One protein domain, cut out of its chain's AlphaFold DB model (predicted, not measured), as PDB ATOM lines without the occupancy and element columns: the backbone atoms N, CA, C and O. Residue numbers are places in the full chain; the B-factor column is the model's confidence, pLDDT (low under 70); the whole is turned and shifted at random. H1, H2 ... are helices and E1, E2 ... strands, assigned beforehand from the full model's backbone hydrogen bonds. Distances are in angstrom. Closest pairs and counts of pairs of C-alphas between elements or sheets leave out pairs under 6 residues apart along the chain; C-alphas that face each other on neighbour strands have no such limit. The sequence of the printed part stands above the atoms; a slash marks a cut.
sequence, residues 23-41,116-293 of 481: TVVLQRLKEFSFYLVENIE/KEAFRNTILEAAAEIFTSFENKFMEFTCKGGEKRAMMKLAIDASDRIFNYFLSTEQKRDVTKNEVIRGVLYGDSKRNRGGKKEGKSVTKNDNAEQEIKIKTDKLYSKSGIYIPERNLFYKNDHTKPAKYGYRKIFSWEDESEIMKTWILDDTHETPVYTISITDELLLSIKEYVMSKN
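Overview. This is residues 23 to 41 and 116 to 293 of the 481 residues of the protein "uncharacterized protein LOC114337423" of Diabrotica virgifera virgifera (western corn rootworm) (UniProt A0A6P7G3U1). Crossed helices H1, H2, H4, H5 and H9 make a cluster on one side of the domain, and a small sheet of E4, E3 and E5 with H8 over one face lies on the other. A strand hairpin, E1 and E2, packs on H4, and residues 262 to 278 lead from H8 back to H9. The printed part has 197 residues with nine named helices and five named strands, along the chain H1 H2 H3 H4 H5 E1 E2 H6 E3 E4 H7 E5 H8 H9. It is mostly helix; the larger sheet, E4 E3 E5, is mixed. The whole is compact, with a radius of gyration of the C-alphas of 16.3 A and spans of 44 by 43 by 41 A.

Arrangement. H1, residues 23 to 41, is the hub, touching four helices. Its residues 29 to 37 touch H2, residues 116 to 133, opposite ways at a steep tilt of 43 degrees; the closest C-alphas, of Ser 33 and Ala 127, are 5.4 A apart. H1 only just touches H3, residues 135 to 140, with 3 pairs of C-alphas within 8 A, Val 25 and Met 139 closest at 7.1 A. It touches H4, residues 146 to 168, the same way at a steep tilt of 39 degrees, the C-alphas of Leu 36 and Ala 155 closest at 4.7 A. Its residues 29 to 34 touch residues 285 to 289 of H9, residues 279 to 291, the C-alphas of Phe 34 and Val 289 closest at 5.1 A. H5, residues 177 to 186, touches residues 158 to 166 of H4, about perpendicular at 85 degrees, the C-alphas of Ile 162 and Gly 183 closest at 4.0 A. E1, residues 201 to 205, and E2, residues 211 to 215, form an antiparallel hairpin, with N 204 and O 212 within hydrogen-bond range at 2.8 A. H6, residues 216 to 222, touches H5, the C-alphas of Leu 185 and Tyr 220 closest at 5.7 A. E3, residues 224 to 227, forms an antiparallel hairpin with E4, residues 232 to 235, N 225 and O 234 being 2.9 A apart, and is parallel to E5, residues 246 to 248, N 247 and O 224 being 2.9 A apart. H7, residues 241 to 244, and H8, residues 255 to 261, are on opposite faces of this sheet, at heights of 8.0 A and 9.9 A. Every O i to N i+4 pair is within hydrogen-bond range in H1, H2, H3, H4, H5, H8 and H9; H6 has 1 of 3, beside 2 of 4 O i to N i+3 pairs, and H7 is too short for such a pair.

Along the chain. H1 begins at C-alpha 23 (289.897, 373.190, 312.000) and is 26.8 A long; H2 measures 25.6 A, H4 33.7 A and H9 18.2 A. H9 ends at C-alpha 291 (272.783, 369.803, 316.363).

Size, cuts and confidence. Residues 42 to 115 are not printed, with 8.7 A between C-alphas 41 and 116 across the cut. The links H5 to E1 and H8 to H9 are long. The pLDDT is under 70 at residues 169 to 173, 191 to 199 and 205 to 210.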
ATOM      1  N   THR A  23     291.183 372.730 311.465       89.44
ATOM      2  CA  THR A  23     289.897 373.190 312.000       89.44
ATOM      3  C   THR A  23     288.987 373.710 310.890       89.44
ATOM      4  O   THR A  23     287.790 373.407 310.862       89.44
ATOM      5  N   VAL A  24     289.546 374.455 309.932       91.38
ATOM      6  CA  VAL A  24     288.797 374.999 308.791       91.38
ATOM      7  C   VAL A  24     288.379 373.874 307.851       91.38
ATOM      8  O   VAL A  24     287.224 373.839 307.415       91.38
ATOM      9  N   VAL A  25     289.278 372.922 307.574       92.88
ATOM     10  CA  VAL A  25     288.969 371.753 306.734       92.88
ATOM     11  C   VAL A  25     287.826 370.944 307.357       92.88
ATOM     12  O   VAL A  25     286.829 370.658 306.687       92.88
ATOM     13  N   LEU A  26     287.909 370.669 308.664       94.50
ATOM     14  CA  LEU A  26     286.875 369.956 309.413       94.50
ATOM     15  C   LEU A  26     285.531 370.695 309.380       94.50
ATOM     16  O   LEU A  26     284.482 370.082 309.173       94.50
ATOM     17  N   GLN A  27     285.541 372.018 309.547       95.06
ATOM     18  CA  GLN A  27     284.318 372.813 309.506       95.06
ATOM     19  C   GLN A  27     283.663 372.791 308.116       95.06
ATOM     20  O   GLN A  27     282.436 372.705 308.011       95.06
ATOM     21  N   ARG A  28     284.453 372.830 307.035       95.25
ATOM     22  CA  ARG A  28     283.920 372.711 305.668       95.25
ATOM     23  C   ARG A  28     283.357 371.318 305.391       95.25
ATOM     24  O   ARG A  28     282.291 371.229 304.780       95.25
ATOM     25  N   LEU A  29     284.001 370.261 305.889       96.50
ATOM     26  CA  LEU A  29     283.488 368.889 305.836       96.50
ATOM     27  C   LEU A  29     282.142 368.761 306.561       96.50
ATOM     28  O   LEU A  29     281.189 368.208 306.007       96.50
ATOM     29  N   LYS A  30     282.034 369.330 307.765       96.38
ATOM     30  CA  LYS A  30     280.789 369.376 308.544       96.38
ATOM     31  C   LYS A  30     279.664 370.099 307.798       96.38
ATOM     32  O   LYS A  30     278.554 369.579 307.712       96.38
ATOM     33  N   GLU A  31     279.941 371.263 307.207       96.31
ATOM     34  CA  GLU A  31     278.955 372.002 306.404       96.31
ATOM     35  C   GLU A  31     278.549 371.238 305.135       96.31
ATOM     36  O   GLU A  31     277.358 371.137 304.846       96.31
ATOM     37  N   PHE A  32     279.502 370.668 304.391       97.12
ATOM     38  CA  PHE A  32     279.203 369.856 303.208       97.12
ATOM     39  C   PHE A  32     278.312 368.658 303.562       97.12
ATOM     40  O   PHE A  32     277.283 368.452 302.918       97.12
ATOM     41  N   SER A  33     278.671 367.921 304.615       97.25
ATOM     42  CA  SER A  33     277.934 366.738 305.073       97.25
ATOM     43  C   SER A  33     276.522 367.093 305.532       97.25
ATOM     44  O   SER A  33     275.569 366.431 305.126       97.25
ATOM     45  N   PHE A  34     276.369 368.179 306.300       95.69
ATOM     46  CA  PHE A  34     275.064 368.682 306.728       95.69
ATOM     47  C   PHE A  34     274.145 368.967 305.541       95.69
ATOM     48  O   PHE A  34     273.057 368.401 305.468       95.69
ATOM     49  N   TYR A  35     274.585 369.782 304.577       94.38
ATOM     50  CA  TYR A  35     273.736 370.101 303.429       94.38
ATOM     51  C   TYR A  35     273.481 368.887 302.537       94.38
ATOM     52  O   TYR A  35     272.422 368.819 301.918       94.38
ATOM     53  N   LEU A  36     274.416 367.940 302.438       95.25
ATOM     54  CA  LEU A  36     274.207 366.739 301.635       95.25
ATOM     55  C   LEU A  36     273.085 365.887 302.236       95.25
ATOM     56  O   LEU A  36     272.139 365.552 301.525       95.25
ATOM     57  N   VAL A  37     273.164 365.604 303.540       93.94
ATOM     58  CA  VAL A  37     272.126 364.873 304.281       93.94
ATOM     59  C   VAL A  37     270.801 365.622 304.214       93.94
ATOM     60  O   VAL A  37     269.810 365.051 303.772       93.94
ATOM     61  N   GLU A  38     270.786 366.913 304.558       90.50
ATOM     62  CA  GLU A  38     269.566 367.730 304.588       90.50
ATOM     63  C   GLU A  38     268.844 367.731 303.234       90.50
ATOM     64  O   GLU A  38     267.633 367.537 303.183       90.50
ATOM     65  N   ASN A  39     269.567 367.905 302.120       88.69
ATOM     66  CA  ASN A  39     268.937 367.921 300.796       88.69
ATOM     67  C   ASN A  39     268.440 366.533 300.368       88.69
ATOM     68  O   ASN A  39     267.424 366.444 299.676       88.69
ATOM     69  N   ILE A  40     269.125 365.457 300.769       89.06
ATOM     70  CA  ILE A  40     268.671 364.095 300.485       89.06
ATOM     71  C   ILE A  40     267.419 363.756 301.284       89.06
ATOM     72  O   ILE A  40     266.409 363.370 300.695       89.06
ATOM     73  N   GLU A  41     267.443 363.972 302.593       89.06
ATOM     74  CA  GLU A  41     266.292 363.710 303.451       89.06
ATOM     75  C   GLU A  41     265.096 364.573 303.060       89.06
ATOM     76  O   GLU A  41     263.999 364.049 302.907       89.06
ATOM     77  N   LYS A 116     265.693 355.071 308.338       86.69
ATOM     78  CA  LYS A 116     266.163 356.467 308.314       86.69
ATOM     79  C   LYS A 116     267.564 356.662 308.903       86.69
ATOM     80  O   LYS A 116     268.398 357.321 308.285       86.69
ATOM     81  N   GLU A 117     267.852 356.071 310.064       87.75
ATOM     82  CA  GLU A 117     269.163 356.223 310.711       87.75
ATOM     83  C   GLU A 117     270.291 355.516 309.941       87.75
ATOM     84  O   GLU A 117     271.339 356.115 309.701       87.75
ATOM     85  N   ALA A 118     270.076 354.275 309.497       89.81
ATOM     86  CA  ALA A 118     271.069 353.533 308.718       89.81
ATOM     87  C   ALA A 118     271.361 354.219 307.371       89.81
ATOM     88  O   ALA A 118     272.516 354.327 306.948       89.81
ATOM     89  N   PHE A 119     270.319 354.753 306.727       90.19
ATOM     90  CA  PHE A 119     270.440 355.535 305.501       90.19
ATOM     91  C   PHE A 119     271.267 356.805 305.726       90.19
ATOM     92  O   PHE A 119     272.177 357.103 304.955       90.19
ATOM     93  N   ARG A 120     270.999 357.528 306.819       91.88
ATOM     94  CA  ARG A 120     271.757 358.723 307.207       91.88
ATOM     95  C   ARG A 120     273.230 358.411 307.452       91.88
ATOM     96  O   ARG A 120     274.076 359.113 306.904       91.88
ATOM     97  N   ASN A 121     273.543 357.361 308.212       93.31
ATOM     98  CA  ASN A 121     274.932 356.950 308.458       93.31
ATOM     99  C   ASN A 121     275.651 356.633 307.136       93.31
ATOM    100  O   ASN A 121     276.753 357.122 306.902       93.31
ATOM    101  N   THR A 122     274.972 355.940 306.217       94.06
ATOM    102  CA  THR A 122     275.503 355.652 304.875       94.06
ATOM    103  C   THR A 122     275.815 356.929 304.081       94.06
ATOM    104  O   THR A 122     276.852 357.015 303.419       94.06
ATOM    105  N   ILE A 123     274.944 357.947 304.143       94.56
ATOM    106  CA  ILE A 123     275.208 359.247 303.503       94.56
ATOM    107  C   ILE A 123     276.399 359.945 304.163       94.56
ATOM    108  O   ILE A 123     277.207 360.530 303.449       94.56
ATOM    109  N   LEU A 124     276.513 359.911 305.494       95.88
ATOM    110  CA  LEU A 124     277.601 360.567 306.228       95.88
ATOM    111  C   LEU A 124     278.967 359.966 305.887       95.88
ATOM    112  O   LEU A 124     279.905 360.711 305.602       95.88
ATOM    113  N   GLU A 125     279.064 358.639 305.835       95.69
ATOM    114  CA  GLU A 125     280.273 357.941 305.390       95.69
ATOM    115  C   GLU A 125     280.647 358.328 303.955       95.69
ATOM    116  O   GLU A 125     281.799 358.663 303.668       95.69
ATOM    117  N   ALA A 126     279.664 358.348 303.051       96.31
ATOM    118  CA  ALA A 126     279.887 358.766 301.673       96.31
ATOM    119  C   ALA A 126     280.301 360.244 301.590       96.31
ATOM    120  O   ALA A 126     281.185 360.587 300.808       96.31
ATOM    121  N   ALA A 127     279.699 361.121 302.400       97.06
ATOM    122  CA  ALA A 127     280.017 362.544 302.452       97.06
ATOM    123  C   ALA A 127     281.474 362.780 302.858       97.06
ATOM    124  O   ALA A 127     282.162 363.575 302.213       97.06
ATOM    125  N   ALA A 128     281.947 362.062 303.881       96.62
ATOM    126  CA  ALA A 128     283.331 362.115 304.332       96.62
ATOM    127  C   ALA A 128     284.300 361.651 303.235       96.62
ATOM    128  O   ALA A 128     285.291 362.328 302.958       96.62
ATOM    129  N   GLU A 129     283.991 360.554 302.539       96.25
ATOM    130  CA  GLU A 129     284.840 360.048 301.454       96.25
ATOM    131  C   GLU A 129     284.845 360.969 300.223       96.25
ATOM    132  O   GLU A 129     285.897 361.242 299.647       96.25
ATOM    133  N   ILE A 130     283.692 361.529 299.842       96.94
ATOM    134  CA  ILE A 130     283.601 362.524 298.762       96.94
ATOM    135  C   ILE A 130     284.415 363.767 299.115       96.94
ATOM    136  O   ILE A 130     285.179 364.256 298.283       96.94
ATOM    137  N   PHE A 131     284.252 364.293 300.328       96.75
ATOM    138  CA  PHE A 131     284.950 365.503 300.737       96.75
ATOM    139  C   PHE A 131     286.459 365.284 300.777       96.75
ATOM    140  O   PHE A 131     287.178 366.068 300.177       96.75
ATOM    141  N   THR A 132     286.936 364.220 301.428       94.25
ATOM    142  CA  THR A 132     288.377 363.909 301.504       94.25
ATOM    143  C   THR A 132     288.970 363.658 300.119       94.25
ATOM    144  O   THR A 132     290.066 364.124 299.816       94.25
ATOM    145  N   SER A 133     288.217 363.019 299.218       94.94
ATOM    146  CA  SER A 133     288.638 362.838 297.830       94.94
ATOM    147  C   SER A 133     288.796 364.163 297.080       94.94
ATOM    148  O   SER A 133     289.775 364.348 296.358       94.94
ATOM    149  N   PHE A 134     287.889 365.116 297.280       94.69
ATOM    150  CA  PHE A 134     287.928 366.427 296.627       94.69
ATOM    151  C   PHE A 134     288.514 367.547 297.501       94.69
ATOM    152  O   PHE A 134     288.403 368.718 297.125       94.69
ATOM    153  N   GLU A 135     289.149 367.212 298.628       93.00
ATOM    154  CA  GLU A 135     289.481 368.143 299.715       93.00
ATOM    155  C   GLU A 135     290.195 369.378 299.180       93.00
ATOM    156  O   GLU A 135     289.724 370.502 299.342       93.00
ATOM    157  N   ASN A 136     291.254 369.159 298.402       88.81
ATOM    158  CA  ASN A 136     292.047 370.233 297.823       88.81
ATOM    159  C   ASN A 136     291.232 371.237 297.019       88.81
ATOM    160  O   ASN A 136     291.392 372.444 297.183       88.81
ATOM    161  N   LYS A 137     290.316 370.749 296.183       89.62
ATOM    162  CA  LYS A 137     289.466 371.620 295.374       89.62
ATOM    163  C   LYS A 137     288.387 372.283 296.217       89.62
ATOM    164  O   LYS A 137     288.088 373.454 296.016       89.62
ATOM    165  N   PHE A 138     287.815 371.568 297.178       93.31
ATOM    166  CA  PHE A 138     286.792 372.131 298.054       93.31
ATOM    167  C   PHE A 138     287.354 373.248 298.932       93.31
ATOM    168  O   PHE A 138     286.647 374.230 299.166       93.31
ATOM    169  N   MET A 139     288.620 373.147 299.349       91.25
ATOM    170  CA  MET A 139     289.325 374.186 300.101       91.25
ATOM    171  C   MET A 139     289.591 375.451 299.268       91.25
ATOM    172  O   MET A 139     289.523 376.562 299.794       91.25
ATOM    173  N   GLU A 140     289.761 375.322 297.954       89.06
ATOM    174  CA  GLU A 140     289.958 376.455 297.038       89.06
ATOM    175  C   GLU A 140     288.666 377.241 296.735       89.06
ATOM    176  O   GLU A 140     288.724 378.387 296.284       89.06
ATOM    177  N   PHE A 141     287.485 376.647 296.944       89.75
ATOM    178  CA  PHE A 141     286.229 377.237 296.480       89.75
ATOM    179  C   PHE A 141     285.548 378.155 297.490       89.75
ATOM    180  O   PHE A 141     285.256 377.788 298.627       89.75
ATOM    181  N   THR A 142     285.149 379.328 297.000       89.19
ATOM    182  CA  THR A 142     284.321 380.297 297.720       89.19
ATOM    183  C   THR A 142     283.133 380.763 296.870       89.19
ATOM    184  O   THR A 142     282.903 380.302 295.749       89.19
ATOM    185  N   CYS A 143     282.301 381.638 297.424       86.62
ATOM    186  CA  CYS A 143     281.145 382.244 296.769       86.62
ATOM    187  C   CYS A 143     280.874 383.640 297.337       86.62
ATOM    188  O   CYS A 143     281.283 383.966 298.446       86.62
ATOM    189  N   LYS A 144     280.040 384.429 296.643       78.12
ATOM    190  CA  LYS A 144     279.376 385.598 297.250       78.12
ATOM    191  C   LYS A 144     278.508 385.120 298.424       78.12
ATOM    192  O   LYS A 144     277.428 384.574 298.192       78.12
ATOM    193  N   GLY A 145     278.999 385.248 299.655       77.44
ATOM    194  CA  GLY A 145     278.442 384.618 300.864       77.44
ATOM    195  C   GLY A 145     279.377 383.615 301.559       77.44
ATOM    196  O   GLY A 145     278.926 382.894 302.443       77.44
ATOM    197  N   GLY A 146     280.644 383.554 301.147       87.56
ATOM    198  CA  GLY A 146     281.706 382.804 301.807       87.56
ATOM    199  C   GLY A 146     281.758 381.317 301.463       87.56
ATOM    200  O   GLY A 146     281.004 380.793 300.635       87.56
ATOM    201  N   GLU A 147     282.671 380.641 302.147       90.12
ATOM    202  CA  GLU A 147     283.029 379.230 301.978       90.12
ATOM    203  C   GLU A 147     281.865 378.296 302.311       90.12
ATOM    204  O   GLU A 147     281.557 377.369 301.563       90.12
ATOM    205  N   LYS A 148     281.123 378.615 303.377       91.69
ATOM    206  CA  LYS A 148     279.901 377.904 303.769       91.69
ATOM    207  C   LYS A 148     278.895 377.814 302.621       91.69
ATOM    208  O   LYS A 148     278.337 376.754 302.344       91.69
ATOM    209  N   ARG A 149     278.690 378.920 301.895       89.00
ATOM    210  CA  ARG A 149     277.787 378.944 300.737       89.00
ATOM    211  C   ARG A 149     278.340 378.135 299.560       89.00
ATOM    212  O   ARG A 149     277.550 377.624 298.765       89.00
ATOM    213  N   ALA A 150     279.661 378.034 299.423       91.81
ATOM    214  CA  ALA A 150     280.283 377.162 298.432       91.81
ATOM    215  C   ALA A 150     280.032 375.684 298.770       91.81
ATOM    216  O   ALA A 150     279.540 374.961 297.904       91.81
ATOM    217  N   MET A 151     280.238 375.273 300.028       95.38
ATOM    218  CA  MET A 151     279.951 373.909 300.500       95.38
ATOM    219  C   MET A 151     278.483 373.531 300.299       95.38
ATOM    220  O   MET A 151     278.194 372.487 299.722       95.38
ATOM    221  N   MET A 152     277.554 374.429 300.639       92.44
ATOM    222  CA  MET A 152     276.123 374.236 300.376       92.44
ATOM    223  C   MET A 152     275.830 373.985 298.891       92.44
ATOM    224  O   MET A 152     275.046 373.111 298.538       92.44
ATOM    225  N   LYS A 153     276.447 374.750 297.984       92.62
ATOM    226  CA  LYS A 153     276.227 374.588 296.538       92.62
ATOM    227  C   LYS A 153     276.793 373.280 295.993       92.62
ATOM    228  O   LYS A 153     276.170 372.711 295.100       92.62
ATOM    229  N   LEU A 154     277.954 372.858 296.493       94.50
ATOM    230  CA  LEU A 154     278.574 371.576 296.158       94.50
ATOM    231  C   LEU A 154     277.684 370.422 296.623       94.50
ATOM    232  O   LEU A 154     277.325 369.572 295.818       94.50
ATOM    233  N   ALA A 155     277.240 370.465 297.880       94.94
ATOM    234  CA  ALA A 155     276.360 369.462 298.466       94.94
ATOM    235  C   ALA A 155     274.995 369.370 297.763       94.94
ATOM    236  O   ALA A 155     274.528 368.273 297.475       94.94
ATOM    237  N   ILE A 156     274.379 370.507 297.408       89.88
ATOM    238  CA  ILE A 156     273.123 370.521 296.637       89.88
ATOM    239  C   ILE A 156     273.317 369.835 295.280       89.88
ATOM    240  O   ILE A 156     272.506 368.990 294.912       89.88
ATOM    241  N   ASP A 157     274.376 370.173 294.537       91.94
ATOM    242  CA  ASP A 157     274.631 369.530 293.242       91.94
ATOM    243  C   ASP A 157     274.908 368.030 293.417       91.94
ATOM    244  O   ASP A 157     274.304 367.226 292.717       91.94
ATOM    245  N   ALA A 158     275.718 367.635 294.404       94.31
ATOM    246  CA  ALA A 158     275.955 366.231 294.738       94.31
ATOM    247  C   ALA A 158     274.648 365.480 295.054       94.31
ATOM    248  O   ALA A 158     274.424 364.406 294.497       94.31
ATOM    249  N   SER A 159     273.750 366.065 295.855       91.88
ATOM    250  CA  SER A 159     272.434 365.483 296.146       91.88
ATOM    251  C   SER A 159     271.598 365.299 294.874       91.88
ATOM    252  O   SER A 159     271.092 364.205 294.630       91.88
ATOM    253  N   ASP A 160     271.528 366.317 294.004       86.94
ATOM    254  CA  ASP A 160     270.806 366.249 292.731       86.94
ATOM    255  C   ASP A 160     271.368 365.114 291.843       86.94
ATOM    256  O   ASP A 160     270.600 364.376 291.218       86.94
ATOM    257  N   ARG A 161     272.701 364.942 291.807       90.75
ATOM    258  CA  ARG A 161     273.367 363.858 291.063       90.75
ATOM    259  C   ARG A 161     273.018 362.482 291.634       90.75
ATOM    260  O   ARG A 161     272.639 361.603 290.861       90.75
ATOM    261  N   ILE A 162     273.059 362.318 292.959       89.94
ATOM    262  CA  ILE A 162     272.697 361.071 293.652       89.94
ATOM    263  C   ILE A 162     271.265 360.648 293.306       89.94
ATOM    264  O   ILE A 162     271.050 359.516 292.873       89.94
ATOM    265  N   PHE A 163     270.289 361.557 293.409       83.19
ATOM    266  CA  PHE A 163     268.906 361.232 293.039       83.19
ATOM    267  C   PHE A 163     268.781 360.827 291.579       83.19
ATOM    268  O   PHE A 163     268.156 359.817 291.270       83.19
ATOM    269  N   ASN A 164     269.382 361.589 290.664       81.31
ATOM    270  CA  ASN A 164     269.288 361.271 289.242       81.31
ATOM    271  C   ASN A 164     269.962 359.934 288.903       81.31
ATOM    272  O   ASN A 164     269.499 359.231 288.004       81.31
ATOM    273  N   TYR A 165     271.019 359.555 289.622       86.62
ATOM    274  CA  TYR A 165     271.647 358.245 289.487       86.62
ATOM    275  C   TYR A 165     270.717 357.109 289.920       86.62
ATOM    276  O   TYR A 165     270.470 356.193 289.135       86.62
ATOM    277  N   PHE A 166     270.128 357.198 291.116       80.12
ATOM    278  CA  PHE A 166     269.189 356.178 291.594       80.12
ATOM    279  C   PHE A 166     267.928 356.082 290.727       80.12
ATOM    280  O   PHE A 166     267.386 354.999 290.539       80.12
ATOM    281  N   LEU A 167     267.487 357.190 290.129       74.62
ATOM    282  CA  LEU A 167     266.346 357.200 289.210       74.62
ATOM    283  C   LEU A 167     266.650 356.623 287.822       74.62
ATOM    284  O   LEU A 167     265.712 356.301 287.100       74.62
ATOM    285  N   SER A 168     267.918 356.558 287.411       73.25
ATOM    286  CA  SER A 168     268.314 356.133 286.056       73.25
ATOM    287  C   SER A 168     268.943 354.743 285.999       73.25
ATOM    288  O   SER A 168     269.100 354.189 284.912       73.25
ATOM    289  N   THR A 169     269.288 354.158 287.145       69.19
ATOM    290  CA  THR A 169     269.881 352.824 287.224       69.19
ATOM    291  C   THR A 169     268.797 351.779 287.505       69.19
ATOM    292  O   THR A 169     268.100 351.832 288.507       69.19
ATOM    293  N   GLU A 170     268.619 350.809 286.600       58.19
ATOM    294  CA  GLU A 170     267.515 349.828 286.661       58.19
ATOM    295  C   GLU A 170     267.666 348.744 287.751       58.19
ATOM    296  O   GLU A 170     266.858 347.817 287.823       58.19
ATOM    297  N   GLN A 171     268.713 348.797 288.575       53.22
ATOM    298  CA  GLN A 171     269.055 347.697 289.472       53.22
ATOM    299  C   GLN A 171     268.513 347.930 290.882       53.22
ATOM    300  O   GLN A 171     268.703 348.996 291.459       53.22
ATOM    301  N   LYS A 172     267.890 346.888 291.452       52.84
ATOM    302  CA  LYS A 172     267.685 346.744 292.898       52.84
ATOM    303  C   LYS A 172     269.060 346.756 293.560       52.84
ATOM    304  O   LYS A 172     269.713 345.716 293.626       52.84
ATOM    305  N   ARG A 173     269.538 347.929 293.945       60.88
ATOM    306  CA  ARG A 173     270.781 348.074 294.688       60.88
ATOM    307  C   ARG A 173     270.433 348.576 296.067       60.88
ATOM    308  O   ARG A 173     269.698 349.552 296.202       60.88
ATOM    309  N   ASP A 174     270.969 347.891 297.062       71.31
ATOM    310  CA  ASP A 174     270.996 348.404 298.419       71.31
ATOM    311  C   ASP A 174     271.711 349.757 298.397       71.31
ATOM    312  O   ASP A 174     272.719 349.939 297.698       71.31
ATOM    313  N   VAL A 175     271.172 350.732 299.126       80.75
ATOM    314  CA  VAL A 175     271.805 352.046 299.234       80.75
ATOM    315  C   VAL A 175     273.024 351.893 300.128       80.75
ATOM    316  O   VAL A 175     272.921 351.929 301.347       80.75
ATOM    317  N   THR A 176     274.172 351.664 299.495       89.88
ATOM    318  CA  THR A 176     275.480 351.555 300.144       89.88
ATOM    319  C   THR A 176     276.286 352.832 299.941       89.88
ATOM    320  O   THR A 176     276.037 353.602 299.005       89.88
ATOM    321  N   LYS A 177     277.320 353.023 300.767       93.19
ATOM    322  CA  LYS A 177     278.278 354.131 300.657       93.19
ATOM    323  C   LYS A 177     278.799 354.296 299.221       93.19
ATOM    324  O   LYS A 177     278.752 355.385 298.652       93.19
ATOM    325  N   ASN A 178     279.226 353.195 298.601       92.94
ATOM    326  CA  ASN A 178     279.793 353.203 297.250       92.94
ATOM    327  C   ASN A 178     278.765 353.594 296.184       92.94
ATOM    328  O   ASN A 178     279.110 354.289 295.232       92.94
ATOM    329  N   GLU A 179     277.503 353.194 296.338       90.81
ATOM    330  CA  GLU A 179     276.442 353.585 295.405       90.81
ATOM    331  C   GLU A 179     276.098 355.075 295.523       90.81
ATOM    332  O   GLU A 179     275.888 355.732 294.504       90.81
ATOM    333  N   VAL A 180     276.150 355.651 296.729       92.62
ATOM    334  CA  VAL A 180     276.023 357.107 296.925       92.62
ATOM    335  C   VAL A 180     277.179 357.853 296.245       92.62
ATOM    336  O   VAL A 180     276.944 358.805 295.496       92.62
ATOM    337  N   ILE A 181     278.424 357.395 296.423       95.00
ATOM    338  CA  ILE A 181     279.611 357.984 295.773       95.00
ATOM    339  C   ILE A 181     279.504 357.888 294.244       95.00
ATOM    340  O   ILE A 181     279.722 358.873 293.531       95.00
ATOM    341  N   ARG A 182     279.100 356.726 293.720       92.88
ATOM    342  CA  ARG A 182     278.819 356.528 292.289       92.88
ATOM    343  C   ARG A 182     277.727 357.465 291.799       92.88
ATOM    344  O   ARG A 182     277.861 358.021 290.709       92.88
ATOM    345  N   GLY A 183     276.703 357.703 292.612       91.25
ATOM    346  CA  GLY A 183     275.671 358.686 292.327       91.25
ATOM    347  C   GLY A 183     276.226 360.091 292.150       91.25
ATOM    348  O   GLY A 183     275.888 360.764 291.176       91.25
ATOM    349  N   VAL A 184     277.163 360.499 293.008       93.88
ATOM    350  CA  VAL A 184     277.851 361.783 292.855       93.88
ATOM    351  C   VAL A 184     278.707 361.830 291.605       93.88
ATOM    352  O   VAL A 184     278.729 362.886 290.997       93.88
ATOM    353  N   LEU A 185     279.387 360.759 291.184       92.12
ATOM    354  CA  LEU A 185     280.287 360.787 290.017       92.12
ATOM    355  C   LEU A 185     279.580 360.628 288.671       92.12
ATOM    356  O   LEU A 185     279.909 361.342 287.717       92.12
ATOM    357  N   TYR A 186     278.613 359.719 288.595       90.31
ATOM    358  CA  TYR A 186     277.966 359.289 287.354       90.31
ATOM    359  C   TYR A 186     276.571 359.880 287.164       90.31
ATOM    360  O   TYR A 186     276.090 359.950 286.034       90.31
ATOM    361  N   GLY A 187     275.934 360.353 288.237       87.56
ATOM    362  CA  GLY A 187     274.623 360.982 288.169       87.56
ATOM    363  C   GLY A 187     274.618 362.272 287.353       87.56
ATOM    364  O   GLY A 187     275.599 363.015 287.285       87.56
ATOM    365  N   ASP A 188     273.492 362.582 286.725       85.75
ATOM    366  CA  ASP A 188     273.312 363.859 286.037       85.75
ATOM    367  C   ASP A 188     273.058 364.983 287.052       85.75
ATOM    368  O   ASP A 188     272.226 364.835 287.940       85.75
ATOM    369  N   SER A 189     273.701 366.145 286.904       85.56
ATOM    370  CA  SER A 189     273.276 367.347 287.643       85.56
ATOM    371  C   SER A 189     271.894 367.812 287.189       85.56
ATOM    372  O   SER A 189     271.461 367.555 286.055       85.56
ATOM    373  N   LYS A 190     271.213 368.569 288.055       75.38
ATOM    374  CA  LYS A 190     269.881 369.115 287.781       75.38
ATOM    375  C   LYS A 190     269.849 369.909 286.480       75.38
ATOM    376  O   LYS A 190     270.770 370.653 286.147       75.38
ATOM    377  N   ARG A 191     268.754 369.767 285.731       65.69
ATOM    378  CA  ARG A 191     268.539 370.497 284.479       65.69
ATOM    379  C   ARG A 191     267.767 371.786 284.733       65.69
ATOM    380  O   ARG A 191     266.829 371.824 285.528       65.69
ATOM    381  N   ASN A 192     268.153 372.843 284.033       62.19
ATOM    382  CA  ASN A 192     267.443 374.114 284.058       62.19
ATOM    383  C   ASN A 192     266.140 374.055 283.244       62.19
ATOM    384  O   ASN A 192     265.837 373.058 282.585       62.19
ATOM    385  N   ARG A 193     265.373 375.155 283.240       48.88
ATOM    386  CA  ARG A 193     264.111 375.267 282.477       48.88
ATOM    387  C   ARG A 193     264.278 375.028 280.966       48.88
ATOM    388  O   ARG A 193     263.312 374.660 280.313       48.88
ATOM    389  N   GLY A 194     265.483 375.211 280.421       51.09
ATOM    390  CA  GLY A 194     265.824 374.933 279.022       51.09
ATOM    391  C   GLY A 194     266.353 373.516 278.769       51.09
ATOM    392  O   GLY A 194     266.876 373.252 277.691       51.09
ATOM    393  N   GLY A 195     266.292 372.614 279.756       55.47
ATOM    394  CA  GLY A 195     266.742 371.227 279.632       55.47
ATOM    395  C   GLY A 195     268.262 371.028 279.640       55.47
ATOM    396  O   GLY A 195     268.715 369.893 279.485       55.47
ATOM    397  N   LYS A 196     269.055 372.090 279.842       64.19
ATOM    398  CA  LYS A 196     270.521 372.013 279.952       64.19
ATOM    399  C   LYS A 196     270.915 371.652 281.383       64.19
ATOM    400  O   LYS A 196     270.330 372.192 282.320       64.19
ATOM    401  N   LYS A 197     271.909 370.770 281.550       65.69
ATOM    402  CA  LYS A 197     272.523 370.486 282.859       65.69
ATOM    403  C   LYS A 197     273.046 371.800 283.446       65.69
ATOM    404  O   LYS A 197     273.767 372.533 282.769       65.69
ATOM    405  N   GLU A 198     272.620 372.126 284.657       69.19
ATOM    406  CA  GLU A 198     272.993 373.350 285.352       69.19
ATOM    407  C   GLU A 198     273.492 373.005 286.752       69.19
ATOM    408  O   GLU A 198     272.739 372.998 287.725       69.19
ATOM    409  N   GLY A 199     274.801 372.782 286.851       66.88
ATOM    410  CA  GLY A 199     275.483 372.848 288.135       66.88
ATOM    411  C   GLY A 199     275.438 374.265 288.712       66.88
ATOM    412  O   GLY A 199     275.327 375.278 288.001       66.88
ATOM    413  N   LYS A 200     275.585 374.361 290.031       79.38
ATOM    414  CA  LYS A 200     275.823 375.634 290.723       79.38
ATOM    415  C   LYS A 200     277.186 376.213 290.342       79.38
ATOM    416  O   LYS A 200     278.102 375.479 289.981       79.38
ATOM    417  N   SER A 201     277.318 377.534 290.443       85.06
ATOM    418  CA  SER A 201     278.601 378.220 290.258       85.06
ATOM    419  C   SER A 201     279.286 378.483 291.595       85.06
ATOM    420  O   SER A 201     278.667 379.096 292.475       85.06
ATOM    421  N   VAL A 202     280.544 378.057 291.697       88.12
ATOM    422  CA  VAL A 202     281.500 378.386 292.764       88.12
ATOM    423  C   VAL A 202     282.691 379.135 292.168       88.12
ATOM    424  O   VAL A 202     282.877 379.127 290.948       88.12
ATOM    425  N   THR A 203     283.462 379.808 293.011       86.31
ATOM    426  CA  THR A 203     284.553 380.686 292.596       86.31
ATOM    427  C   THR A 203     285.894 380.152 293.081       86.31
ATOM    428  O   THR A 203     286.069 379.925 294.276       86.31
ATOM    429  N   LYS A 204     286.797 379.972 292.110       83.38
ATOM    430  CA  LYS A 204     288.263 379.998 292.177       83.38
ATOM    431  C   LYS A 204     288.798 381.350 292.652       83.38
ATOM    432  O   LYS A 204     288.754 382.250 291.816       83.38
ATOM    433  N   ASN A 205     289.289 381.520 293.881       68.00
ATOM    434  CA  ASN A 205     290.207 382.634 294.149       68.00
ATOM    435  C   ASN A 205     291.605 382.172 293.737       68.00
ATOM    436  O   ASN A 205     292.227 381.398 294.456       68.00
ATOM    437  N   ASP A 206     292.043 382.556 292.542       62.81
ATOM    438  CA  ASP A 206     293.457 382.449 292.192       62.81
ATOM    439  C   ASP A 206     294.169 383.696 292.721       62.81
ATOM    440  O   ASP A 206     293.583 384.781 292.689       62.81
ATOM    441  N   ASN A 207     295.409 383.561 293.192       56.16
ATOM    442  CA  ASN A 207     296.205 384.647 293.792       56.16
ATOM    443  C   ASN A 207     296.455 385.842 292.839       56.16
ATOM    444  O   ASN A 207     297.069 386.831 293.225       56.16
ATOM    445  N   ALA A 208     295.950 385.778 291.605       50.91
ATOM    446  CA  ALA A 208     296.028 386.802 290.578       50.91
ATOM    447  C   ALA A 208     294.623 387.288 290.179       50.91
ATOM    448  O   ALA A 208     294.089 386.783 289.203       50.91
ATOM    449  N   GLU A 209     294.029 388.224 290.937       53.56
ATOM    450  CA  GLU A 209     292.907 389.156 290.619       53.56
ATOM    451  C   GLU A 209     291.679 388.684 289.779       53.56
ATOM    452  O   GLU A 209     290.754 389.461 289.531       53.56
ATOM    453  N   GLN A 210     291.589 387.423 289.361       62.00
ATOM    454  CA  GLN A 210     290.591 386.886 288.445       62.00
ATOM    455  C   GLN A 210     289.782 385.791 289.139       62.00
ATOM    456  O   GLN A 210     290.239 384.675 289.377       62.00
ATOM    457  N   GLU A 211     288.516 386.105 289.417       72.38
ATOM    458  CA  GLU A 211     287.520 385.148 289.908       72.38
ATOM    459  C   GLU A 211     287.198 384.118 288.803       72.38
ATOM    460  O   GLU A 211     286.423 384.369 287.871       72.38
ATOM    461  N   ILE A 212     287.774 382.915 288.910       81.69
ATOM    462  CA  ILE A 212     287.480 381.816 287.984       81.69
ATOM    463  C   ILE A 212     286.178 381.144 288.416       81.69
ATOM    464  O   ILE A 212     286.112 380.419 289.409       81.69
ATOM    465  N   LYS A 213     285.113 381.322 287.632       86.12
ATOM    466  CA  LYS A 213     283.830 380.651 287.887       86.12
ATOM    467  C   LYS A 213     283.871 379.190 287.443       86.12
ATOM    468  O   LYS A 213     283.942 378.878 286.249       86.12
ATOM    469  N   ILE A 214     283.720 378.293 288.408       87.19
ATOM    470  CA  ILE A 214     283.616 376.849 288.209       87.19
ATOM    471  C   ILE A 214     282.157 376.419 288.327       87.19
ATOM    472  O   ILE A 214     281.397 376.904 289.165       87.19
ATOM    473  N   LYS A 215     281.745 375.517 287.436       88.19
ATOM    474  CA  LYS A 215     280.439 374.862 287.489       88.19
ATOM    475  C   LYS A 215     280.597 373.492 288.152       88.19
ATOM    476  O   LYS A 215     281.453 372.715 287.735       88.19
ATOM    477  N   THR A 216     279.793 373.246 289.181       87.19
ATOM    478  CA  THR A 216     279.845 372.042 290.037       87.19
ATOM    479  C   THR A 216     279.520 370.750 289.281       87.19
ATOM    480  O   THR A 216     280.209 369.756 289.488       87.19
ATOM    481  N   ASP A 217     278.639 370.805 288.276       83.12
ATOM    482  CA  ASP A 217     278.308 369.667 287.397       83.12
ATOM    483  C   ASP A 217     279.533 369.066 286.694       83.12
ATOM    484  O   ASP A 217     279.626 367.861 286.441       83.12
ATOM    485  N   LYS A 218     280.494 369.928 286.364       88.88
ATOM    486  CA  LYS A 218     281.751 369.552 285.724       88.88
ATOM    487  C   LYS A 218     282.844 369.235 286.728       88.88
ATOM    488  O   LYS A 218     283.726 368.475 286.374       88.88
ATOM    489  N   LEU A 219     282.799 369.767 287.947       91.25
ATOM    490  CA  LEU A 219     283.821 369.490 288.959       91.25
ATOM    491  C   LEU A 219     283.949 367.984 289.205       91.25
ATOM    492  O   LEU A 219     285.004 367.406 288.980       91.25
ATOM    493  N   TYR A 220     282.839 367.353 289.574       92.19
ATOM    494  CA  TYR A 220     282.798 365.938 289.921       92.19
ATOM    495  C   TYR A 220     282.984 364.993 288.722       92.19
ATOM    496  O   TYR A 220     283.355 363.839 288.900       92.19
ATOM    497  N   SER A 221     282.683 365.447 287.499       89.25
ATOM    498  CA  SER A 221     282.741 364.618 286.281       89.25
ATOM    499  C   SER A 221     283.981 364.859 285.414       89.25
ATOM    500  O   SER A 221     284.225 364.099 284.477       89.25
ATOM    501  N   LYS A 222     284.734 365.937 285.669       92.44
ATOM    502  CA  LYS A 222     285.899 366.359 284.873       92.44
ATOM    503  C   LYS A 222     287.193 366.436 285.682       92.44
ATOM    504  O   LYS A 222     288.206 366.822 285.101       92.44
ATOM    505  N   SER A 223     287.191 366.099 286.968       93.00
ATOM    506  CA  SER A 223     288.416 365.983 287.764       93.00
ATOM    507  C   SER A 223     289.277 364.809 287.293       93.00
ATOM    508  O   SER A 223     288.734 363.751 286.972       93.00
ATOM    509  N   GLY A 224     290.600 364.982 287.285       94.31
ATOM    510  CA  GLY A 224     291.546 363.870 287.170       94.31
ATOM    511  C   GLY A 224     291.596 363.021 288.447       94.31
ATOM    512  O   GLY A 224     290.947 363.361 289.440       94.31
ATOM    513  N   ILE A 225     292.379 361.944 288.440       95.00
ATOM    514  CA  ILE A 225     292.579 361.060 289.602       95.00
ATOM    515  C   ILE A 225     294.004 361.198 290.141       95.00
ATOM    516  O   ILE A 225     294.959 361.195 289.373       95.00
ATOM    517  N   TYR A 226     294.136 361.315 291.457       94.38
ATOM    518  CA  TYR A 226     295.390 361.284 292.199       94.38
ATOM    519  C   TYR A 226     295.460 360.004 293.039       94.38
ATOM    520  O   TYR A 226     294.495 359.676 293.735       94.38
ATOM    521  N   ILE A 227     296.596 359.307 292.976       93.56
ATOM    522  CA  ILE A 227     296.901 358.101 293.755       93.56
ATOM    523  C   ILE A 227     297.991 358.468 294.777       93.56
ATOM    524  O   ILE A 227     299.168 358.529 294.400       93.56
ATOM    525  N   PRO A 228     297.620 358.753 296.043       89.12
ATOM    526  CA  PRO A 228     298.556 359.239 297.058       89.12
ATOM    527  C   PRO A 228     299.721 358.302 297.344       89.12
ATOM    528  O   PRO A 228     300.845 358.760 297.507       89.12
ATOM    529  N   GLU A 229     299.469 356.997 297.355       87.81
ATOM    530  CA  GLU A 229     300.429 355.954 297.723       87.81
ATOM    531  C   GLU A 229     301.632 355.921 296.773       87.81
ATOM    532  O   GLU A 229     302.713 355.466 297.139       87.81
ATOM    533  N   ARG A 230     301.447 356.415 295.544       87.56
ATOM    534  CA  ARG A 230     302.491 356.491 294.514       87.56
ATOM    535  C   ARG A 230     302.867 357.916 294.137       87.56
ATOM    536  O   ARG A 230     303.782 358.092 293.341       87.56
ATOM    537  N   ASN A 231     302.149 358.903 294.667       90.19
ATOM    538  CA  ASN A 231     302.231 360.297 294.252       90.19
ATOM    539  C   ASN A 231     302.088 360.480 292.723       90.19
ATOM    540  O   ASN A 231     302.901 361.141 292.080       90.19
ATOM    541  N   LEU A 232     301.079 359.839 292.117       92.62
ATOM    542  CA  LEU A 232     300.854 359.879 290.664       92.62
ATOM    543  C   LEU A 232     299.482 360.450 290.313       92.62
ATOM    544  O   LEU A 232     298.478 360.156 290.969       92.62
ATOM    545  N   PHE A 233     299.437 361.207 289.220       94.62
ATOM    546  CA  PHE A 233     298.230 361.844 288.704       94.62
ATOM    547  C   PHE A 233     297.861 361.284 287.335       94.62
ATOM    548  O   PHE A 233     298.719 361.040 286.490       94.62
ATOM    549  N   TYR A 234     296.564 361.115 287.108       95.06
ATOM    550  CA  TYR A 234     296.010 360.488 285.918       95.06
ATOM    551  C   TYR A 234     294.879 361.324 285.328       95.06
ATOM    552  O   TYR A 234     293.981 361.799 286.033       95.06
ATOM    553  N   LYS A 235     294.876 361.438 284.000       95.06
ATOM    554  CA  LYS A 235     293.826 362.089 283.212       95.06
ATOM    555  C   LYS A 235     293.358 361.212 282.057       95.06
ATOM    556  O   LYS A 235     294.066 360.329 281.588       95.06
ATOM    557  N   ASN A 236     292.160 361.486 281.565       93.00
ATOM    558  CA  ASN A 236     291.648 360.932 280.312       93.00
ATOM    559  C   ASN A 236     290.983 362.027 279.461       93.00
ATOM    560  O   ASN A 236     290.779 363.150 279.934       93.00
ATOM    561  N   ASP A 237     290.583 361.684 278.236       90.62
ATOM    562  CA  ASP A 237     289.956 362.600 277.264       90.62
ATOM    563  C   ASP A 237     288.677 363.273 277.778       90.62
ATOM    564  O   ASP A 237     288.260 364.342 277.317       90.62
ATOM    565  N   HIS A 238     288.009 362.640 278.738       89.00
ATOM    566  CA  HIS A 238     286.805 363.171 279.345       89.00
ATOM    567  C   HIS A 238     287.097 364.093 280.522       89.00
ATOM    568  O   HIS A 238     286.222 364.901 280.831       89.00
ATOM    569  N   THR A 239     288.279 364.042 281.130       91.69
ATOM    570  CA  THR A 239     288.696 364.927 282.227       91.69
ATOM    571  C   THR A 239     289.297 366.242 281.732       91.69
ATOM    572  O   THR A 239     289.700 366.387 280.581       91.69
ATOM    573  N   LYS A 240     289.308 367.256 282.599       91.19
ATOM    574  CA  LYS A 240     289.932 368.567 282.368       91.19
ATOM    575  C   LYS A 240     290.632 369.047 283.650       91.19
ATOM    576  O   LYS A 240     290.220 370.070 284.212       91.19
ATOM    577  N   PRO A 241     291.658 368.322 284.128       89.19
ATOM    578  CA  PRO A 241     292.294 368.577 285.421       89.19
ATOM    579  C   PRO A 241     292.919 369.969 285.536       89.19
ATOM    580  O   PRO A 241     292.783 370.593 286.579       89.19
ATOM    581  N   ALA A 242     293.443 370.547 284.451       85.88
ATOM    582  CA  ALA A 242     293.931 371.933 284.458       85.88
ATOM    583  C   ALA A 242     292.880 372.956 284.950       85.88
ATOM    584  O   ALA A 242     293.219 373.994 285.506       85.88
ATOM    585  N   LYS A 243     291.583 372.665 284.757       86.62
ATOM    586  CA  LYS A 243     290.479 373.524 285.210       86.62
ATOM    587  C   LYS A 243     289.790 373.025 286.480       86.62
ATOM    588  O   LYS A 243     289.347 373.846 287.278       86.62
ATOM    589  N   TYR A 244     289.612 371.714 286.629       88.56
ATOM    590  CA  TYR A 244     288.806 371.118 287.708       88.56
ATOM    591  C   TYR A 244     289.636 370.384 288.763       88.56
ATOM    592  O   TYR A 244     289.084 369.924 289.757       88.56
ATOM    593  N   GLY A 245     290.951 370.315 288.570       89.81
ATOM    594  CA  GLY A 245     291.903 369.646 289.439       89.81
ATOM    595  C   GLY A 245     291.791 368.129 289.441       89.81
ATOM    596  O   GLY A 245     291.222 367.514 288.534       89.81
ATOM    597  N   TYR A 246     292.344 367.560 290.504       93.19
ATOM    598  CA  TYR A 246     292.380 366.137 290.791       93.19
ATOM    599  C   TYR A 246     291.573 365.826 292.039       93.19
ATOM    600  O   TYR A 246     291.457 366.664 292.935       93.19
ATOM    601  N   ARG A 247     291.051 364.605 292.086       94.06
ATOM    602  CA  ARG A 247     290.488 364.003 293.289       94.06
ATOM    603  C   ARG A 247     291.320 362.794 293.700       94.06
ATOM    604  O   ARG A 247     291.881 362.134 292.826       94.06
ATOM    605  N   LYS A 248     291.353 362.456 294.984       93.94
ATOM    606  CA  LYS A 248     291.890 361.168 295.438       93.94
ATOM    607  C   LYS A 248     291.062 360.021 294.848       93.94
ATOM    608  O   LYS A 248     289.842 360.147 294.681       93.94
ATOM    609  N   ILE A 249     291.715 358.912 294.532       94.38
ATOM    610  CA  ILE A 249     291.044 357.650 294.212       94.38
ATOM    611  C   ILE A 249     290.055 357.249 295.330       94.38
ATOM    612  O   ILE A 249     290.333 357.456 296.512       94.38
ATOM    613  N   PHE A 250     288.877 356.735 294.964       94.75
ATOM    614  CA  PHE A 250     287.900 356.225 295.935       94.75
ATOM    615  C   PHE A 250     288.234 354.800 296.370       94.75
ATOM    616  O   PHE A 250     288.824 354.038 295.611       94.75
ATOM    617  N   SER A 251     287.766 354.404 297.556       91.69
ATOM    618  CA  SER A 251     288.058 353.090 298.155       91.69
ATOM    619  C   SER A 251     287.613 351.882 297.321       91.69
ATOM    620  O   SER A 251     288.113 350.780 297.522       91.69
ATOM    621  N   TRP A 252     286.671 352.066 296.393       91.81
ATOM    622  CA  TRP A 252     286.155 351.006 295.522       91.81
ATOM    623  C   TRP A 252     286.785 350.988 294.122       91.81
ATOM    624  O   TRP A 252     286.480 350.083 293.345       91.81
ATOM    625  N   GLU A 253     287.589 351.989 293.762       93.81
ATOM    626  CA  GLU A 253     288.230 352.071 292.447       93.81
ATOM    627  C   GLU A 253     289.535 351.264 292.422       93.81
ATOM    628  O   GLU A 253     290.317 351.306 293.368       93.81
ATOM    629  N   ASP A 254     289.782 350.538 291.329       92.94
ATOM    630  CA  ASP A 254     290.991 349.727 291.160       92.94
ATOM    631  C   ASP A 254     292.133 350.572 290.570       92.94
ATOM    632  O   ASP A 254     292.082 351.017 289.418       92.94
ATOM    633  N   GLU A 255     293.196 350.763 291.356       92.62
ATOM    634  CA  GLU A 255     294.418 351.446 290.918       92.62
ATOM    635  C   GLU A 255     294.991 350.851 289.626       92.62
ATOM    636  O   GLU A 255     295.427 351.584 288.736       92.62
ATOM    637  N   SER A 256     294.990 349.522 289.500       91.94
ATOM    638  CA  SER A 256     295.572 348.821 288.357       91.94
ATOM    639  C   SER A 256     294.775 349.044 287.074       91.94
ATOM    640  O   SER A 256     295.353 349.067 285.985       91.94
ATOM    641  N   GLU A 257     293.459 349.240 287.183       93.00
ATOM    642  CA  GLU A 257     292.594 349.585 286.058       93.00
ATOM    643  C   GLU A 257     292.833 351.030 285.614       93.00
ATOM    644  O   GLU A 257     292.994 351.290 284.416       93.00
ATOM    645  N   ILE A 258     292.939 351.962 286.567       91.88
ATOM    646  CA  ILE A 258     293.225 353.375 286.286       91.88
ATOM    647  C   ILE A 258     294.568 353.509 285.567       91.88
ATOM    648  O   ILE A 258     294.633 354.145 284.519       91.88
ATOM    649  N   MET A 259     295.613 352.833 286.047       89.69
ATOM    650  CA  MET A 259     296.946 352.864 285.424       89.69
ATOM    651  C   MET A 259     296.970 352.312 283.994       89.69
ATOM    652  O   MET A 259     297.824 352.701 283.203       89.69
ATOM    653  N   LYS A 260     296.054 351.398 283.653       91.75
ATOM    654  CA  LYS A 260     295.941 350.832 282.299       91.75
ATOM    655  C   LYS A 260     295.134 351.714 281.351       91.75
ATOM    656  O   LYS A 260     295.371 351.678 280.147       91.75
ATOM    657  N   THR A 261     294.140 352.432 281.872       91.94
ATOM    658  CA  THR A 261     293.116 353.109 281.057       91.94
ATOM    659  C   THR A 261     293.258 354.631 281.025       91.94
ATOM    660  O   THR A 261     292.678 355.273 280.150       91.94
ATOM    661  N   TRP A 262     294.035 355.216 281.938       95.19
ATOM    662  CA  TRP A 262     294.279 356.654 282.029       95.19
ATOM    663  C   TRP A 262     295.726 356.999 281.670       95.19
ATOM    664  O   TRP A 262     296.633 356.176 281.755       95.19
ATOM    665  N   ILE A 263     295.938 358.252 281.279       94.56
ATOM    666  CA  ILE A 263     297.232 358.798 280.875       94.56
ATOM    667  C   ILE A 263     297.841 359.526 282.075       94.56
ATOM    668  O   ILE A 263     297.152 360.312 282.729       94.56
ATOM    669  N   LEU A 264     299.122 359.278 282.349       93.81
ATOM    670  CA  LEU A 264     299.869 359.965 283.403       93.81
ATOM    671  C   LEU A 264     299.937 361.479 283.125       93.81
ATOM    672  O   LEU A 264     300.106 361.894 281.978       93.81
ATOM    673  N   ASP A 265     299.792 362.296 284.168       90.56
ATOM    674  CA  ASP A 265     299.913 363.754 284.094       90.56
ATOM    675  C   ASP A 265     300.937 364.274 285.110       90.56
ATOM    676  O   ASP A 265     300.649 364.419 286.292       90.56
ATOM    677  N   ASP A 266     302.149 364.561 284.661       80.00
ATOM    678  CA  ASP A 266     303.321 364.872 285.488       80.00
ATOM    679  C   ASP A 266     303.445 366.350 285.900       80.00
ATOM    680  O   ASP A 266     304.408 366.743 286.551       80.00
ATOM    681  N   THR A 267     302.461 367.188 285.571       73.81
ATOM    682  CA  THR A 267     302.584 368.650 285.703       73.81
ATOM    683  C   THR A 267     302.017 369.240 287.001       73.81
ATOM    684  O   THR A 267     301.609 370.402 286.996       73.81
ATOM    685  N   HIS A 268     301.879 368.463 288.080       77.38
ATOM    686  CA  HIS A 268     301.118 368.893 289.261       77.38
ATOM    687  C   HIS A 268     301.890 368.735 290.569       77.38
ATOM    688  O   HIS A 268     302.534 367.719 290.815       77.38
ATOM    689  N   GLU A 269     301.766 369.746 291.426       77.56
ATOM    690  CA  GLU A 269     302.277 369.721 292.793       77.56
ATOM    691  C   GLU A 269     301.514 368.705 293.643       77.56
ATOM    692  O   GLU A 269     300.308 368.494 293.467       77.56
ATOM    693  N   THR A 270     302.230 368.080 294.580       78.75
ATOM    694  CA  THR A 270     301.658 367.089 295.492       78.75
ATOM    695  C   THR A 270     300.658 367.767 296.432       78.75
ATOM    696  O   THR A 270     301.041 368.632 297.215       78.75
ATOM    697  N   PRO A 271     299.368 367.402 296.384       79.69
ATOM    698  CA  PRO A 271     298.376 367.978 297.274       79.69
ATOM    699  C   PRO A 271     298.583 367.560 298.735       79.69
ATOM    700  O   PRO A 271     298.756 366.376 299.030       79.69
ATOM    701  N   VAL A 272     298.419 368.513 299.652       78.44
ATOM    702  CA  VAL A 272     298.364 368.256 301.098       78.44
ATOM    703  C   VAL A 272     296.923 367.940 301.501       78.44
ATOM    704  O   VAL A 272     296.030 368.776 301.348       78.44
ATOM    705  N   TYR A 273     296.697 366.727 302.003       80.69
ATOM    706  CA  TYR A 273     295.431 366.313 302.614       80.69
ATOM    707  C   TYR A 273     295.578 366.326 304.129       80.69
ATOM    708  O   TYR A 273     296.544 365.788 304.668       80.69
ATOM    709  N   THR A 274     294.613 366.926 304.809       78.00
ATOM    710  CA  THR A 274     294.665 367.166 306.249       78.00
ATOM    711  C   THR A 274     293.798 366.180 307.028       78.00
ATOM    712  O   THR A 274     294.055 365.938 308.205       78.00
ATOM    713  N   ILE A 275     292.776 365.590 306.397       81.75
ATOM    714  CA  ILE A 275     291.804 364.731 307.084       81.75
ATOM    715  C   ILE A 275     291.986 363.258 306.707       81.75
ATOM    716  O   ILE A 275     292.011 362.885 305.535       81.75
ATOM    717  N   SER A 276     292.021 362.401 307.730       84.88
ATOM    718  CA  SER A 276     291.819 360.955 307.604       84.88
ATOM    719  C   SER A 276     290.438 360.579 308.143       84.88
ATOM    720  O   SER A 276     289.950 361.182 309.096       84.88
ATOM    721  N   ILE A 277     289.771 359.617 307.501       86.50
ATOM    722  CA  ILE A 277     288.439 359.172 307.925       86.50
ATOM    723  C   ILE A 277     288.606 358.214 309.106       86.50
ATOM    724  O   ILE A 277     289.136 357.120 308.934       86.50
ATOM    725  N   THR A 278     288.149 358.634 310.286       90.69
ATOM    726  CA  THR A 278     288.116 357.840 311.524       90.69
ATOM    727  C   THR A 278     286.693 357.783 312.086       90.69
ATOM    728  O   THR A 278     285.852 358.621 311.745       90.69
ATOM    729  N   ASP A 279     286.417 356.832 312.979       90.06
ATOM    730  CA  ASP A 279     285.103 356.720 313.629       90.06
ATOM    731  C   ASP A 279     284.773 357.963 314.472       90.06
ATOM    732  O   ASP A 279     283.647 358.459 314.443       90.06
ATOM    733  N   GLU A 280     285.774 358.542 315.143       90.69
ATOM    734  CA  GLU A 280     285.644 359.802 315.887       90.69
ATOM    735  C   GLU A 280     285.239 360.972 314.978       90.69
ATOM    736  O   GLU A 280     284.389 361.793 315.339       90.69
ATOM    737  N   LEU A 281     285.810 361.040 313.770       90.94
ATOM    738  CA  LEU A 281     285.446 362.055 312.787       90.94
ATOM    739  C   LEU A 281     283.989 361.890 312.346       90.94
ATOM    740  O   LEU A 281     283.242 362.872 312.320       90.94
ATOM    741  N   LEU A 282     283.579 360.665 312.008       93.12
ATOM    742  CA  LEU A 282     282.204 360.367 311.601       93.12
ATOM    743  C   LEU A 282     281.210 360.702 312.718       93.12
ATOM    744  O   LEU A 282     280.177 361.321 312.445       93.12
ATOM    745  N   LEU A 283     281.551 360.387 313.971       92.00
ATOM    746  CA  LEU A 283     280.760 360.763 315.139       92.00
ATOM    747  C   LEU A 283     280.646 362.289 315.261       92.00
ATOM    748  O   LEU A 283     279.539 362.813 315.364       92.00
ATOM    749  N   SER A 284     281.758 363.019 315.139       93.56
ATOM    750  CA  SER A 284     281.769 364.489 315.192       93.56
ATOM    751  C   SER A 284     280.921 365.137 314.089       93.56
ATOM    752  O   SER A 284     280.288 366.177 314.302       93.56
ATOM    753  N   ILE A 285     280.889 364.543 312.890       93.75
ATOM    754  CA  ILE A 285     280.015 364.991 311.799       93.75
ATOM    755  C   ILE A 285     278.554 364.670 312.132       93.75
ATOM    756  O   ILE A 285     277.705 365.550 311.984       93.75
ATOM    757  N   LYS A 286     278.249 363.456 312.613       92.62
ATOM    758  CA  LYS A 286     276.889 363.046 313.008       92.62
ATOM    759  C   LYS A 286     276.316 363.994 314.061       92.62
ATOM    760  O   LYS A 286     275.211 364.505 313.886       92.62
ATOM    761  N   GLU A 287     277.083 364.292 315.108       91.06
ATOM    762  CA  GLU A 287     276.700 365.252 316.146       91.06
ATOM    763  C   GLU A 287     276.440 366.647 315.575       91.06
ATOM    764  O   GLU A 287     275.432 367.275 315.904       91.06
ATOM    765  N   TYR A 288     277.310 367.122 314.676       93.00
ATOM    766  CA  TYR A 288     277.122 368.411 314.019       93.00
ATOM    767  C   TYR A 288     275.817 368.460 313.222       93.00
ATOM    768  O   TYR A 288     275.057 369.417 313.364       93.00
ATOM    769  N   VAL A 289     275.530 367.433 312.417       90.00
ATOM    770  CA  VAL A 289     274.294 367.357 311.626       90.00
ATOM    771  C   VAL A 289     273.066 367.364 312.536       90.00
ATOM    772  O   VAL A 289     272.171 368.183 312.325       90.00
ATOM    773  N   MET A 290     273.056 366.544 313.592       85.19
ATOM    774  CA  MET A 290     271.934 366.499 314.537       85.19
ATOM    775  C   MET A 290     271.759 367.818 315.302       85.19
ATOM    776  O   MET A 290     270.632 368.267 315.489       85.19
ATOM    777  N   SER A 291     272.848 368.505 315.667       85.19
ATOM    778  CA  SER A 291     272.783 369.803 316.363       85.19
ATOM    779  C   SER A 291     272.119 370.920 315.545       85.19
ATOM    780  O   SER A 291     271.657 371.915 316.096       85.19
ATOM    781  N   LYS A 292     272.056 370.791 314.212       85.19
ATOM    782  CA  LYS A 292     271.393 371.783 313.352       85.19
ATOM    783  C   LYS A 292     269.875 371.650 313.341       85.19
ATOM    784  O   LYS A 292     269.194 372.615 312.989       85.19
ATOM    785  N   ASN A 293     269.340 370.500 313.740       77.44
ATOM    786  CA  ASN A 293     267.910 370.276 313.863       77.44
ATOM    787  C   ASN A 293     267.527 370.259 315.345       77.44
ATOM    788  O   ASN A 293     267.851 369.322 316.057       77.44
TER     789      ASN A 293